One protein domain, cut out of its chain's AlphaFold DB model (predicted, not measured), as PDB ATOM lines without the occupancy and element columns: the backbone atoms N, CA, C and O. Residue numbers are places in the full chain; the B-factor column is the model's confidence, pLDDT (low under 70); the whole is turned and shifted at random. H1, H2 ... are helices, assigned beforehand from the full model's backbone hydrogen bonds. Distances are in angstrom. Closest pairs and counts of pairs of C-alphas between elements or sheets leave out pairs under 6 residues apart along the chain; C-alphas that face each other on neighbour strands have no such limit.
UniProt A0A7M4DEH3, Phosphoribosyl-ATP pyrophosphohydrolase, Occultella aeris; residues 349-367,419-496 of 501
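Overview. This is residues 349 to 367 and 419 to 496 of the 501 residues of the protein "Phosphoribosyl-ATP pyrophosphohydrolase" of Occultella aeris (UniProt A0A7M4DEH3). The model is a loose, flat V of helices: the long helix H2 and the helix H3 meet near their ends through the tight link of residues 441 to 444, and residues 419 to 433, nearly the whole first part of the H2 arm, stick out. H1 packs side by side with H3, the short H4 packs on the first part of H3, and the long loop of residues 458 to 484 leaves the far end of H3 and folds back to H4. The printed part has 97 residues with four named helices, H1, H2, H3 and H4 along the chain, and no named strand; its class is all helix. The radius of gyration of the C-alphas is 16.1 A, and the spans are 41 by 40 by 22 A.

Arrangement. H2, residues 420 to 440, is the longest helix by residues. Residues 419 to 433, of which 420 to 433 belong to H2, stand free, with no C-alpha 8 or more apart along the chain within 10 A. H2 and H3, residues 445 to 457, touch only at the corner by their link, and only just, with 3 pairs of C-alphas within 8 A; the closest are those of Ala 438 and Leu 445, 6.2 A apart. They run opposite ways at a steep tilt of 67 degrees, only just short of about perpendicular. H3 is the hub and touches three helices. H1, residues 349 to 359, touches H3, the closest C-alphas being those of Leu 352 and His 453, 6.5 A apart. These two run the same way at a shallow tilt of 3 degrees. H4, residues 485 to 491, touches residues 447 to 451 of H3 alone; the closest C-alphas, of Val 448 and Leu 485, are 6.3 A apart. H3 and H4 form a helical hairpin, running opposite ways at a steep tilt of 44 degrees. H1 and H2, H1 and H4, and H2 and H4 are apart. In H1, H2, H3 and H4 every O i to N i+4 pair is within hydrogen-bond range.

Along the chain. H2 measures 30.3 A from C-alpha 420 at (24.192, -87.969, 82.125) to C-alpha 440. H3 measures 18.0 A and H1 15.3 A; H1 begins at C-alpha 349, (43.384, -93.197, 74.425). H4, the last helix, measures 9.9 A and ends at C-alpha 491, (54.322, -106.489, 63.432).

Size, cuts and confidence. The two C-alphas farthest apart, those of Gly 367 and Ala 495, are 46.7 A apart. Residues 368 to 418 are not printed, and C-alphas 367 and 419 are 16.4 A apart across the cut. The link from H3 to H4 is long, with 27 residues. The mean pLDDT of the printed part is 79.5; residues 359 to 367 and 461 to 475 are under 70.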
ATOM      1  N   PRO A 349      44.362 -93.671  75.415       82.19
ATOM      2  CA  PRO A 349      43.384 -93.197  74.425       82.19
ATOM      3  C   PRO A 349      42.819 -91.802  74.712       82.19
ATOM      4  O   PRO A 349      42.606 -91.023  73.789       82.19
ATOM      5  N   GLU A 350      42.618 -91.460  75.983       80.31
ATOM      6  CA  GLU A 350      42.152 -90.137  76.403       80.31
ATOM      7  C   GLU A 350      43.186 -89.067  76.057       80.31
ATOM      8  O   GLU A 350      42.818 -88.005  75.573       80.31
ATOM      9  N   VAL A 351      44.482 -89.359  76.208       82.75
ATOM     10  CA  VAL A 351      45.563 -88.430  75.837       82.75
ATOM     11  C   VAL A 351      45.623 -88.231  74.323       82.75
ATOM     12  O   VAL A 351      45.843 -87.108  73.869       82.75
ATOM     13  N   LEU A 352      45.413 -89.292  73.536       82.06
ATOM     14  CA  LEU A 352      45.344 -89.195  72.073       82.06
ATOM     15  C   LEU A 352      44.154 -88.323  71.642       82.06
ATOM     16  O   LEU A 352      44.312 -87.383  70.864       82.06
ATOM     17  N   VAL A 353      42.970 -88.587  72.198       81.56
ATOM     18  CA  VAL A 353      41.746 -87.843  71.868       81.56
ATOM     19  C   VAL A 353      41.812 -86.395  72.369       81.56
ATOM     20  O   VAL A 353      41.383 -85.492  71.656       81.56
ATOM     21  N   ASP A 354      42.400 -86.137  73.538       79.56
ATOM     22  CA  ASP A 354      42.620 -84.784  74.060       79.56
ATOM     23  C   ASP A 354      43.610 -83.985  73.192       79.56
ATOM     24  O   ASP A 354      43.349 -82.826  72.863       79.56
ATOM     25  N   GLU A 355      44.715 -84.599  72.750       80.38
ATOM     26  CA  GLU A 355      45.634 -83.980  71.784       80.38
ATOM     27  C   GLU A 355      44.906 -83.655  70.476       80.38
ATOM     28  O   GLU A 355      45.013 -82.533  69.983       80.38
ATOM     29  N   PHE A 356      44.110 -84.593  69.952       72.38
ATOM     30  CA  PHE A 356      43.290 -84.352  68.769       72.38
ATOM     31  C   PHE A 356      42.331 -83.176  68.989       72.38
ATOM     32  O   PHE A 356      42.282 -82.267  68.165       72.38
ATOM     33  N   HIS A 357      41.613 -83.131  70.115       70.50
ATOM     34  CA  HIS A 357      40.686 -82.040  70.411       70.50
ATOM     35  C   HIS A 357      41.398 -80.683  70.486       70.50
ATOM     36  O   HIS A 357      40.896 -79.707  69.932       70.50
ATOM     37  N   ARG A 358      42.582 -80.617  71.107       75.06
ATOM     38  CA  ARG A 358      43.387 -79.387  71.176       75.06
ATOM     39  C   ARG A 358      43.882 -78.943  69.805       75.06
ATOM     40  O   ARG A 358      43.697 -77.784  69.446       75.06
ATOM     41  N   VAL A 359      44.473 -79.859  69.040       69.44
ATOM     42  CA  VAL A 359      45.014 -79.585  67.700       69.44
ATOM     43  C   VAL A 359      43.912 -79.135  66.744       69.44
ATOM     44  O   VAL A 359      44.100 -78.197  65.974       69.44
ATOM     45  N   TYR A 360      42.739 -79.762  66.828       62.03
ATOM     46  CA  TYR A 360      41.605 -79.462  65.960       62.03
ATOM     47  C   TYR A 360      40.673 -78.371  66.497       62.03
ATOM     48  O   TYR A 360      39.630 -78.123  65.895       62.03
ATOM     49  N   ALA A 361      41.029 -77.723  67.611       63.25
ATOM     50  CA  ALA A 361      40.193 -76.737  68.300       63.25
ATOM     51  C   ALA A 361      38.747 -77.230  68.539       63.25
ATOM     52  O   ALA A 361      37.783 -76.464  68.483       63.25
ATOM     53  N   MET A 362      38.587 -78.531  68.793       65.06
ATOM     54  CA  MET A 362      37.301 -79.119  69.151       65.06
ATOM     55  C   MET A 362      36.957 -78.787  70.607       65.06
ATOM     56  O   MET A 362      37.857 -78.626  71.434       65.06
ATOM     57  N   PRO A 363      35.662 -78.705  70.965       62.88
ATOM     58  CA  PRO A 363      35.264 -78.353  72.320       62.88
ATOM     59  C   PRO A 363      35.860 -79.295  73.374       62.88
ATOM     60  O   PRO A 363      35.700 -80.516  73.304       62.88
ATOM     61  N   LEU A 364      36.497 -78.697  74.379       63.31
ATOM     62  CA  LEU A 364      36.910 -79.340  75.622       63.31
ATOM     63  C   LEU A 364      36.026 -78.794  76.741       63.31
ATOM     64  O   LEU A 364      35.872 -77.579  76.881       63.31
ATOM     65  N   SER A 365      35.402 -79.675  77.521       63.97
ATOM     66  CA  SER A 365      34.585 -79.231  78.652       63.97
ATOM     67  C   SER A 365      35.467 -78.945  79.862       63.97
ATOM     68  O   SER A 365      36.089 -79.858  80.390       63.97
ATOM     69  N   GLY A 366      35.448 -77.703  80.350       61.44
ATOM     70  CA  GLY A 366      35.945 -77.349  81.686       61.44
ATOM     71  C   GLY A 366      34.867 -77.381  82.781       61.44
ATOM     72  O   GLY A 366      35.157 -77.072  83.931       61.44
ATOM     73  N   GLY A 367      33.615 -77.694  82.421       69.38
ATOM     74  CA  GLY A 367      32.469 -77.739  83.337       69.38
ATOM     75  C   GLY A 367      32.105 -79.155  83.792       69.38
ATOM     76  O   GLY A 367      32.635 -80.138  83.273       69.38
ATOM     77  N   ASP A 419      20.079 -88.277  80.116       91.38
ATOM     78  CA  ASP A 419      20.540 -88.841  81.383       91.38
ATOM     79  C   ASP A 419      22.065 -88.947  81.353       91.38
ATOM     80  O   ASP A 419      22.638 -89.805  80.678       91.38
ATOM     81  N   THR A 420      22.727 -88.035  82.064       91.12
ATOM     82  CA  THR A 420      24.192 -87.969  82.125       91.12
ATOM     83  C   THR A 420      24.795 -89.219  82.755       91.12
ATOM     84  O   THR A 420      25.863 -89.644  82.319       91.12
ATOM     85  N   VAL A 421      24.135 -89.816  83.752       86.75
ATOM     86  CA  VAL A 421      24.658 -90.995  84.455       86.75
ATOM     87  C   VAL A 421      24.543 -92.218  83.556       86.75
ATOM     88  O   VAL A 421      25.554 -92.868  83.308       86.75
ATOM     89  N   ALA A 422      23.360 -92.469  82.990       78.94
ATOM     90  CA  ALA A 422      23.153 -93.595  82.079       78.94
ATOM     91  C   ALA A 422      24.010 -93.479  80.806       78.94
ATOM     92  O   ALA A 422      24.515 -94.474  80.296       78.94
ATOM     93  N   THR A 423      24.232 -92.259  80.307       88.44
ATOM     94  CA  THR A 423      25.129 -92.051  79.158       88.44
ATOM     95  C   THR A 423      26.586 -92.337  79.521       88.44
ATOM     96  O   THR A 423      27.308 -92.917  78.715       88.44
ATOM     97  N   ALA A 424      27.045 -91.931  80.710       85.06
ATOM     98  CA  ALA A 424      28.410 -92.211  81.157       85.06
ATOM     99  C   ALA A 424      28.653 -93.715  81.354       85.06
ATOM    100  O   ALA A 424      29.714 -94.204  80.972       85.06
ATOM    101  N   ASP A 425      27.663 -94.424  81.900       81.06
ATOM    102  CA  ASP A 425      27.649 -95.883  82.048       81.06
ATOM    103  C   ASP A 425      27.781 -96.572  80.680       81.06
ATOM    104  O   ASP A 425      28.769 -97.255  80.424       81.06
ATOM    105  N   ALA A 426      26.896 -96.239  79.732       83.44
ATOM    106  CA  ALA A 426      26.922 -96.799  78.380       83.44
ATOM    107  C   ALA A 426      28.225 -96.501  77.612       83.44
ATOM    108  O   ALA A 426      28.728 -97.356  76.884       83.44
ATOM    109  N   LEU A 427      28.801 -95.300  77.762       89.38
ATOM    110  CA  LEU A 427      30.105 -94.978  77.167       89.38
ATOM    111  C   LEU A 427      31.232 -95.825  77.772       89.38
ATOM    112  O   LEU A 427      32.133 -96.245  77.045       89.38
ATOM    113  N   GLY A 428      31.191 -96.070  79.084       77.12
ATOM    114  CA  GLY A 428      32.135 -96.948  79.773       77.12
ATOM    115  C   GLY A 428      32.023 -98.395  79.297       77.12
ATOM    116  O   GLY A 428      33.039 -98.995  78.942       77.12
ATOM    117  N   ASP A 429      30.800 -98.914  79.213       81.56
ATOM    118  CA  ASP A 429      30.519-100.274  78.748       81.56
ATOM    119  C   ASP A 429      30.971-100.486  77.304       81.56
ATOM    120  O   ASP A 429      31.650-101.471  77.017       81.56
ATOM    121  N   LEU A 430      30.689 -99.534  76.406       89.88
ATOM    122  CA  LEU A 430      31.149 -99.584  75.015       89.88
ATOM    123  C   LEU A 430      32.674 -99.676  74.922       89.88
ATOM    124  O   LEU A 430      33.202-100.513  74.193       89.88
ATOM    125  N   VAL A 431      33.395 -98.847  75.681       87.56
ATOM    126  CA  VAL A 431      34.863 -98.910  75.723       87.56
ATOM    127  C   VAL A 431      35.310-100.280  76.232       87.56
ATOM    128  O   VAL A 431      36.199-100.891  75.640       87.56
ATOM    129  N   TYR A 432      34.686-100.790  77.294       79.25
ATOM    130  CA  TYR A 432      35.051-102.066  77.899       79.25
ATOM    131  C   TYR A 432      34.892-103.239  76.923       79.25
ATOM    132  O   TYR A 432      35.840-104.005  76.731       79.25
ATOM    133  N   VAL A 433      33.743-103.348  76.250       85.69
ATOM    134  CA  VAL A 433      33.480-104.448  75.305       85.69
ATOM    135  C   VAL A 433      34.315-104.339  74.029       85.69
ATOM    136  O   VAL A 433      34.741-105.361  73.502       85.69
ATOM    137  N   VAL A 434      34.637-103.124  73.565       92.31
ATOM    138  CA  VAL A 434      35.539-102.923  72.415       92.31
ATOM    139  C   VAL A 434      36.957-103.393  72.743       92.31
ATOM    140  O   VAL A 434      37.585-104.080  71.935       92.31
ATOM    141  N   TYR A 435      37.461-103.078  73.940       87.12
ATOM    142  CA  TYR A 435      38.742-103.620  74.399       87.12
ATOM    143  C   TYR A 435      38.686-105.140  74.584       87.12
ATOM    144  O   TYR A 435      39.643-105.817  74.211       87.12
ATOM    145  N   GLY A 436      37.574-105.673  75.100       81.56
ATOM    146  CA  GLY A 436      37.334-107.113  75.207       81.56
ATOM    147  C   GLY A 436      37.440-107.823  73.854       81.56
ATOM    148  O   GLY A 436      38.267-108.719  73.702       81.56
ATOM    149  N   MET A 437      36.699-107.346  72.847       90.62
ATOM    150  CA  MET A 437      36.748-107.878  71.480       90.62
ATOM    151  C   MET A 437      38.162-107.811  70.891       90.62
ATOM    152  O   MET A 437      38.623-108.764  70.266       90.62
ATOM    153  N   ALA A 438      38.876-106.698  71.084       91.62
ATOM    154  CA  ALA A 438      40.232-106.565  70.564       91.62
ATOM    155  C   ALA A 438      41.205-107.566  71.201       91.62
ATOM    156  O   ALA A 438      42.030-108.139  70.492       91.62
ATOM    157  N   ILE A 439      41.091-107.802  72.512       88.25
ATOM    158  CA  ILE A 439      41.880-108.816  73.225       88.25
ATOM    159  C   ILE A 439      41.571-110.208  72.676       88.25
ATOM    160  O   ILE A 439      42.496-110.941  72.329       88.25
ATOM    161  N   GLU A 440      40.289-110.549  72.546       83.12
ATOM    162  CA  GLU A 440      39.836-111.842  72.029       83.12
ATOM    163  C   GLU A 440      40.325-112.092  70.594       83.12
ATOM    164  O   GLU A 440      40.807-113.173  70.262       83.12
ATOM    165  N   CYS A 441      40.293-111.058  69.753       89.94
ATOM    166  CA  CYS A 441      40.761-111.130  68.370       89.94
ATOM    167  C   CYS A 441      42.290-110.998  68.223       89.94
ATOM    168  O   CYS A 441      42.797-111.033  67.099       89.94
ATOM    169  N   GLY A 442      43.039-110.801  69.315       89.88
ATOM    170  CA  GLY A 442      44.486-110.558  69.273       89.88
ATOM    171  C   GLY A 442      44.881-109.258  68.557       89.88
ATOM    172  O   GLY A 442      46.001-109.134  68.058       89.88
ATOM    173  N   ILE A 443      43.973-108.285  68.479       94.31
ATOM    174  CA  ILE A 443      44.211-106.982  67.863       94.31
ATOM    175  C   ILE A 443      44.951-106.100  68.881       94.31
ATOM    176  O   ILE A 443      44.410-105.811  69.950       94.31
ATOM    177  N   PRO A 444      46.169-105.610  68.572       91.44
ATOM    178  CA  PRO A 444      46.937-104.739  69.457       91.44
ATOM    179  C   PRO A 444      46.330-103.327  69.463       91.44
ATOM    180  O   PRO A 444      46.880-102.397  68.868       91.44
ATOM    181  N   LEU A 445      45.173-103.161  70.113       92.56
ATOM    182  CA  LEU A 445      44.336-101.964  69.987       92.56
ATOM    183  C   LEU A 445      45.073-100.679  70.379       92.56
ATOM    184  O   LEU A 445      44.869 -99.643  69.761       92.56
ATOM    185  N   GLU A 446      46.002-100.745  71.334       89.62
ATOM    186  CA  GLU A 446      46.859 -99.606  71.687       89.62
ATOM    187  C   GLU A 446      47.718 -99.106  70.504       89.62
ATOM    188  O   GLU A 446      47.862 -97.899  70.300       89.62
ATOM    189  N   HIS A 447      48.255-100.020  69.687       90.88
ATOM    190  CA  HIS A 447      49.096 -99.700  68.534       90.88
ATOM    191  C   HIS A 447      48.237 -99.250  67.350       90.88
ATOM    192  O   HIS A 447      48.620 -98.339  66.615       90.88
ATOM    193  N   VAL A 448      47.052 -99.850  67.202       93.56
ATOM    194  CA  VAL A 448      46.037 -99.430  66.229       93.56
ATOM    195  C   VAL A 448      45.593 -97.993  66.511       93.56
ATOM    196  O   VAL A 448      45.638 -97.157  65.612       93.56
ATOM    197  N   LEU A 449      45.253 -97.666  67.761       91.62
ATOM    198  CA  LEU A 449      44.853 -96.314  68.165       91.62
ATOM    199  C   LEU A 449      45.968 -95.291  67.941       91.62
ATOM    200  O   LEU A 449      45.698 -94.188  67.468       91.62
ATOM    201  N   ALA A 450      47.223 -95.647  68.226       87.94
ATOM    202  CA  ALA A 450      48.361 -94.770  67.958       87.94
ATOM    203  C   ALA A 450      48.520 -94.462  66.457       87.94
ATOM    204  O   ALA A 450      48.786 -93.317  66.087       87.94
ATOM    205  N   GLU A 451      48.321 -95.456  65.589       93.56
ATOM    206  CA  GLU A 451      48.399 -95.285  64.135       93.56
ATOM    207  C   GLU A 451      47.205 -94.500  63.569       93.56
ATOM    208  O   GLU A 451      47.387 -93.610  62.731       93.56
ATOM    209  N   ILE A 452      45.993 -94.752  64.075       89.44
ATOM    210  CA  ILE A 452      44.802 -93.950  63.758       89.44
ATOM    211  C   ILE A 452      45.028 -92.496  64.168       89.44
ATOM    212  O   ILE A 452      44.772 -91.586  63.379       89.44
ATOM    213  N   HIS A 453      45.559 -92.261  65.369       87.31
ATOM    214  CA  HIS A 453      45.867 -90.919  65.855       87.31
ATOM    215  C   HIS A 453      46.908 -90.214  64.985       87.31
ATOM    216  O   HIS A 453      46.680 -89.086  64.548       87.31
ATOM    217  N   ARG A 454      48.013 -90.889  64.644       91.69
ATOM    218  CA  ARG A 454      49.039 -90.368  63.724       91.69
ATOM    219  C   ARG A 454      48.432 -89.968  62.374       91.69
ATOM    220  O   ARG A 454      48.692 -88.871  61.879       91.69
ATOM    221  N   SER A 455      47.605 -90.838  61.797       86.81
ATOM    222  CA  SER A 455      46.873 -90.568  60.556       86.81
ATOM    223  C   SER A 455      45.932 -89.367  60.700       86.81
ATOM    224  O   SER A 455      45.941 -88.470  59.854       86.81
ATOM    225  N   ASN A 456      45.179 -89.282  61.801       80.94
ATOM    226  CA  ASN A 456      44.290 -88.159  62.088       80.94
ATOM    227  C   ASN A 456      45.051 -86.835  62.211       80.94
ATOM    228  O   ASN A 456      44.621 -85.843  61.628       80.94
ATOM    229  N   LEU A 457      46.206 -86.804  62.881       80.81
ATOM    230  CA  LEU A 457      47.039 -85.600  62.968       80.81
ATOM    231  C   LEU A 457      47.682 -85.207  61.624       80.81
ATOM    232  O   LEU A 457      47.966 -84.034  61.412       80.81
ATOM    233  N   SER A 458      47.844 -86.139  60.678       81.62
ATOM    234  CA  SER A 458      48.361 -85.818  59.334       81.62
ATOM    235  C   SER A 458      47.363 -85.068  58.436       81.62
ATOM    236  O   SER A 458      47.748 -84.559  57.387       81.62
ATOM    237  N   LYS A 459      46.080 -84.980  58.826       75.31
ATOM    238  CA  LYS A 459      45.029 -84.301  58.040       75.31
ATOM    239  C   LYS A 459      45.129 -82.766  58.074       75.31
ATOM    240  O   LYS A 459      44.368 -82.115  57.363       75.31
ATOM    241  N   LEU A 460      46.044 -82.190  58.853       70.44
ATOM    242  CA  LEU A 460      46.235 -80.740  58.951       70.44
ATOM    243  C   LEU A 460      46.665 -80.104  57.618       70.44
ATOM    244  O   LEU A 460      47.325 -80.725  56.779       70.44
ATOM    245  N   GLY A 461      46.279 -78.844  57.427       66.00
ATOM    246  CA  GLY A 461      46.692 -77.997  56.316       66.00
ATOM    247  C   GLY A 461      48.184 -77.657  56.348       66.00
ATOM    248  O   GLY A 461      48.894 -77.943  57.310       66.00
ATOM    249  N   ALA A 462      48.678 -77.026  55.278       68.25
ATOM    250  CA  ALA A 462      50.082 -76.603  55.176       68.25
ATOM    251  C   ALA A 462      50.488 -75.560  56.241       68.25
ATOM    252  O   ALA A 462      51.670 -75.363  56.502       68.25
ATOM    253  N   ASP A 463      49.502 -74.906  56.849       61.09
ATOM    254  CA  ASP A 463      49.602 -73.965  57.964       61.09
ATOM    255  C   ASP A 463      49.528 -74.640  59.347       61.09
ATOM    256  O   ASP A 463      49.627 -73.963  60.369       61.09
ATOM    257  N   GLY A 464      49.367 -75.967  59.396       63.41
ATOM    258  CA  GLY A 464      49.203 -76.726  60.635       63.41
ATOM    259  C   GLY A 464      47.808 -76.606  61.255       63.41
ATOM    260  O   GLY A 464      47.629 -77.038  62.392       63.41
ATOM    261  N   LEU A 465      46.828 -76.042  60.538       56.28
ATOM    262  CA  LEU A 465      45.449 -75.889  61.006       56.28
ATOM    263  C   LEU A 465      44.497 -76.887  60.326       56.28
ATOM    264  O   LEU A 465      44.760 -77.352  59.216       56.28
ATOM    265  N   PRO A 466      43.366 -77.240  60.960       59.00
ATOM    266  CA  PRO A 466      42.348 -78.073  60.331       59.00
ATOM    267  C   PRO A 466      41.751 -77.422  59.084       59.00
ATOM    268  O   PRO A 466      41.275 -76.290  59.135       59.00
ATOM    269  N   ILE A 467      41.676 -78.174  57.986       64.38
ATOM    270  CA  ILE A 467      40.874 -77.773  56.829       64.38
ATOM    271  C   ILE A 467      39.440 -78.228  57.098       64.38
ATOM    272  O   ILE A 467      39.174 -79.426  57.132       64.38
ATOM    273  N   LEU A 468      38.519 -77.293  57.310       55.31
ATOM    274  CA  LEU A 468      37.111 -77.592  57.574       55.31
ATOM    275  C   LEU A 468      36.266 -77.307  56.330       55.31
ATOM    276  O   LEU A 468      36.454 -76.292  55.663       55.31
ATOM    277  N   ARG A 469      35.329 -78.203  56.024       57.56
ATOM    278  CA  ARG A 469      34.230 -77.954  55.082       57.56
ATOM    279  C   ARG A 469      33.117 -77.161  55.781       57.56
ATOM    280  O   ARG A 469      33.048 -77.150  57.007       57.56
ATOM    281  N   ASP A 470      32.230 -76.539  55.005       40.97
ATOM    282  CA  ASP A 470      31.093 -75.738  55.499       40.97
ATOM    283  C   ASP A 470      30.162 -76.487  56.478       40.97
ATOM    284  O   ASP A 470      29.460 -75.864  57.268       40.97
ATOM    285  N   ASP A 471      30.173 -77.824  56.466       44.66
ATOM    286  CA  ASP A 471      29.420 -78.691  57.382       44.66
ATOM    287  C   ASP A 471      30.210 -79.117  58.636       44.66
ATOM    288  O   ASP A 471      29.742 -79.930  59.431       44.66
ATOM    289  N   GLY A 472      31.421 -78.586  58.823       47.75
ATOM    290  CA  GLY A 472      32.306 -78.910  59.938       47.75
ATOM    291  C   GLY A 472      33.124 -80.191  59.756       47.75
ATOM    292  O   GLY A 472      33.859 -80.559  60.675       47.75
ATOM    293  N   LYS A 473      33.053 -80.866  58.595       53.06
ATOM    294  CA  LYS A 473      33.884 -82.046  58.315       53.06
ATOM    295  C   LYS A 473      35.346 -81.646  58.122       53.06
ATOM    296  O   LYS A 473      35.658 -80.783  57.302       53.06
ATOM    297  N   ILE A 474      36.247 -82.320  58.836       62.34
ATOM    298  CA  ILE A 474      37.697 -82.181  58.647       62.34
ATOM    299  C   ILE A 474      38.090 -82.837  57.318       62.34
ATOM    300  O   ILE A 474      37.873 -84.034  57.107       62.34
ATOM    301  N   LEU A 475      38.673 -82.051  56.421       66.88
ATOM    302  CA  LEU A 475      39.193 -82.484  55.130       66.88
ATOM    303  C   LEU A 475      40.643 -82.966  55.254       66.88
ATOM    304  O   LEU A 475      41.369 -82.618  56.180       66.88
ATOM    305  N   LYS A 476      41.064 -83.794  54.295       74.19
ATOM    306  CA  LYS A 476      42.431 -84.320  54.217       74.19
ATOM    307  C   LYS A 476      43.369 -83.227  53.693       74.19
ATOM    308  O   LYS A 476      43.226 -82.803  52.548       74.19
ATOM    309  N   GLY A 477      44.311 -82.786  54.521       75.12
ATOM    310  CA  GLY A 477      45.374 -81.864  54.130       75.12
ATOM    311  C   GLY A 477      46.408 -82.464  53.165       75.12
ATOM    312  O   GLY A 477      46.419 -83.671  52.921       75.12
ATOM    313  N   PRO A 478      47.307 -81.632  52.608       74.25
ATOM    314  CA  PRO A 478      48.275 -82.046  51.586       74.25
ATOM    315  C   PRO A 478      49.331 -83.040  52.099       74.25
ATOM    316  O   PRO A 478      49.923 -83.757  51.298       74.25
ATOM    317  N   ALA A 479      49.552 -83.098  53.417       78.88
ATOM    318  CA  ALA A 479      50.454 -84.045  54.074       78.88
ATOM    319  C   ALA A 479      49.732 -85.296  54.621       78.88
ATOM    320  O   ALA A 479      50.331 -86.081  55.360       78.88
ATOM    321  N   TYR A 480      48.452 -85.485  54.279       82.44
ATOM    322  CA  TYR A 480      47.664 -86.604  54.780       82.44
ATOM    323  C   TYR A 480      48.254 -87.948  54.358       82.44
ATOM    324  O   TYR A 480      48.553 -88.191  53.189       82.44
ATOM    325  N   THR A 481      48.332 -88.859  55.323       85.69
ATOM    326  CA  THR A 481      48.715 -90.254  55.110       85.69
ATOM    327  C   THR A 481      47.693 -91.158  55.806       85.69
ATOM    328  O   THR A 481      47.453 -90.974  57.002       85.69
ATOM    329  N   PRO A 482      47.065 -92.115  55.090       85.75
ATOM    330  CA  PRO A 482      46.092 -93.027  55.692       85.75
ATOM    331  C   PRO A 482      46.739 -93.889  56.786       85.75
ATOM    332  O   PRO A 482      47.965 -94.036  56.788       85.75
ATOM    333  N   PRO A 483      45.948 -94.437  57.730       91.12
ATOM    334  CA  PRO A 483      46.498 -95.317  58.748       91.12
ATOM    335  C   PRO A 483      46.933 -96.639  58.104       91.12
ATOM    336  O   PRO A 483      46.155 -97.262  57.382       91.12
ATOM    337  N   ASP A 484      48.160 -97.080  58.375       94.31
ATOM    338  CA  ASP A 484      48.676 -98.369  57.905       94.31
ATOM    339  C   ASP A 484      48.467 -99.454  58.969       94.31
ATOM    340  O   ASP A 484      49.393 -99.931  59.633       94.31
ATOM    341  N   LEU A 485      47.200 -99.826  59.156       94.31
ATOM    342  CA  LEU A 485      46.824-100.851  60.129       94.31
ATOM    343  C   LEU A 485      47.335-102.236  59.723       94.31
ATOM    344  O   LEU A 485      47.648-103.041  60.592       94.31
ATOM    345  N   ALA A 486      47.500-102.496  58.424       92.94
ATOM    346  CA  ALA A 486      48.089-103.735  57.933       92.94
ATOM    347  C   ALA A 486      49.531-103.906  58.434       92.94
ATOM    348  O   ALA A 486      49.873-104.964  58.962       92.94
ATOM    349  N   ALA A 487      50.362-102.860  58.340       91.75
ATOM    350  CA  ALA A 487      51.720-102.891  58.875       91.75
ATOM    351  C   ALA A 487      51.750-102.993  60.404       91.75
ATOM    352  O   ALA A 487      52.624-103.674  60.945       91.75
ATOM    353  N   VAL A 488      50.810-102.346  61.106       92.75
ATOM    354  CA  VAL A 488      50.662-102.513  62.561       92.75
ATOM    355  C   VAL A 488      50.371-103.975  62.884       92.75
ATOM    356  O   VAL A 488      51.155-104.603  63.585       92.75
ATOM    357  N   LEU A 489      49.313-104.554  62.318       93.69
ATOM    358  CA  LEU A 489      48.930-105.943  62.568       93.69
ATOM    359  C   LEU A 489      50.046-106.928  62.181       93.69
ATOM    360  O   LEU A 489      50.310-107.877  62.919       93.69
ATOM    361  N   ALA A 490      50.756-106.687  61.075       91.88
ATOM    362  CA  ALA A 490      51.859-107.540  60.631       91.88
ATOM    363  C   ALA A 490      53.009-107.613  61.649       91.88
ATOM    364  O   ALA A 490      53.571-108.686  61.873       91.88
ATOM    365  N   ARG A 491      53.329-106.503  62.334       92.88
ATOM    366  CA  ARG A 491      54.322-106.489  63.432       92.88
ATOM    367  C   ARG A 491      53.892-107.332  64.632       92.88
ATOM    368  O   ARG A 491      54.746-107.754  65.404       92.88
ATOM    369  N   HIS A 492      52.594-107.586  64.759       89.81
ATOM    370  CA  HIS A 492      51.994-108.410  65.803       89.81
ATOM    371  C   HIS A 492      51.573-109.799  65.292       89.81
ATOM    372  O   HIS A 492      50.755-110.469  65.912       89.81
ATOM    373  N   GLY A 493      52.163-110.264  64.185       88.56
ATOM    374  CA  GLY A 493      52.023-111.648  63.723       88.56
ATOM    375  C   GLY A 493      50.862-111.906  62.761       88.56
ATOM    376  O   GLY A 493      50.623-113.058  62.398       88.56
ATOM    377  N   TRP A 494      50.157-110.869  62.301       92.56
ATOM    378  CA  TRP A 494      49.152-111.028  61.250       92.56
ATOM    379  C   TRP A 494      49.812-111.275  59.884       92.56
ATOM    380  O   TRP A 494      50.592-110.462  59.394       92.56
ATOM    381  N   ALA A 495      49.479-112.395  59.242       88.62
ATOM    382  CA  ALA A 495      50.077-112.823  57.973       88.62
ATOM    383  C   ALA A 495      49.325-112.325  56.719       88.62
ATOM    384  O   ALA A 495      49.556-112.828  55.621       88.62
ATOM    385  N   GLY A 496      48.422-111.353  56.877       82.62
ATOM    386  CA  GLY A 496      47.515-110.903  55.824       82.62
ATOM    387  C   GLY A 496      46.201-111.696  55.781       82.62
ATOM    388  O   GLY A 496      46.002-112.627  56.572       82.62
TER     389      GLY A 496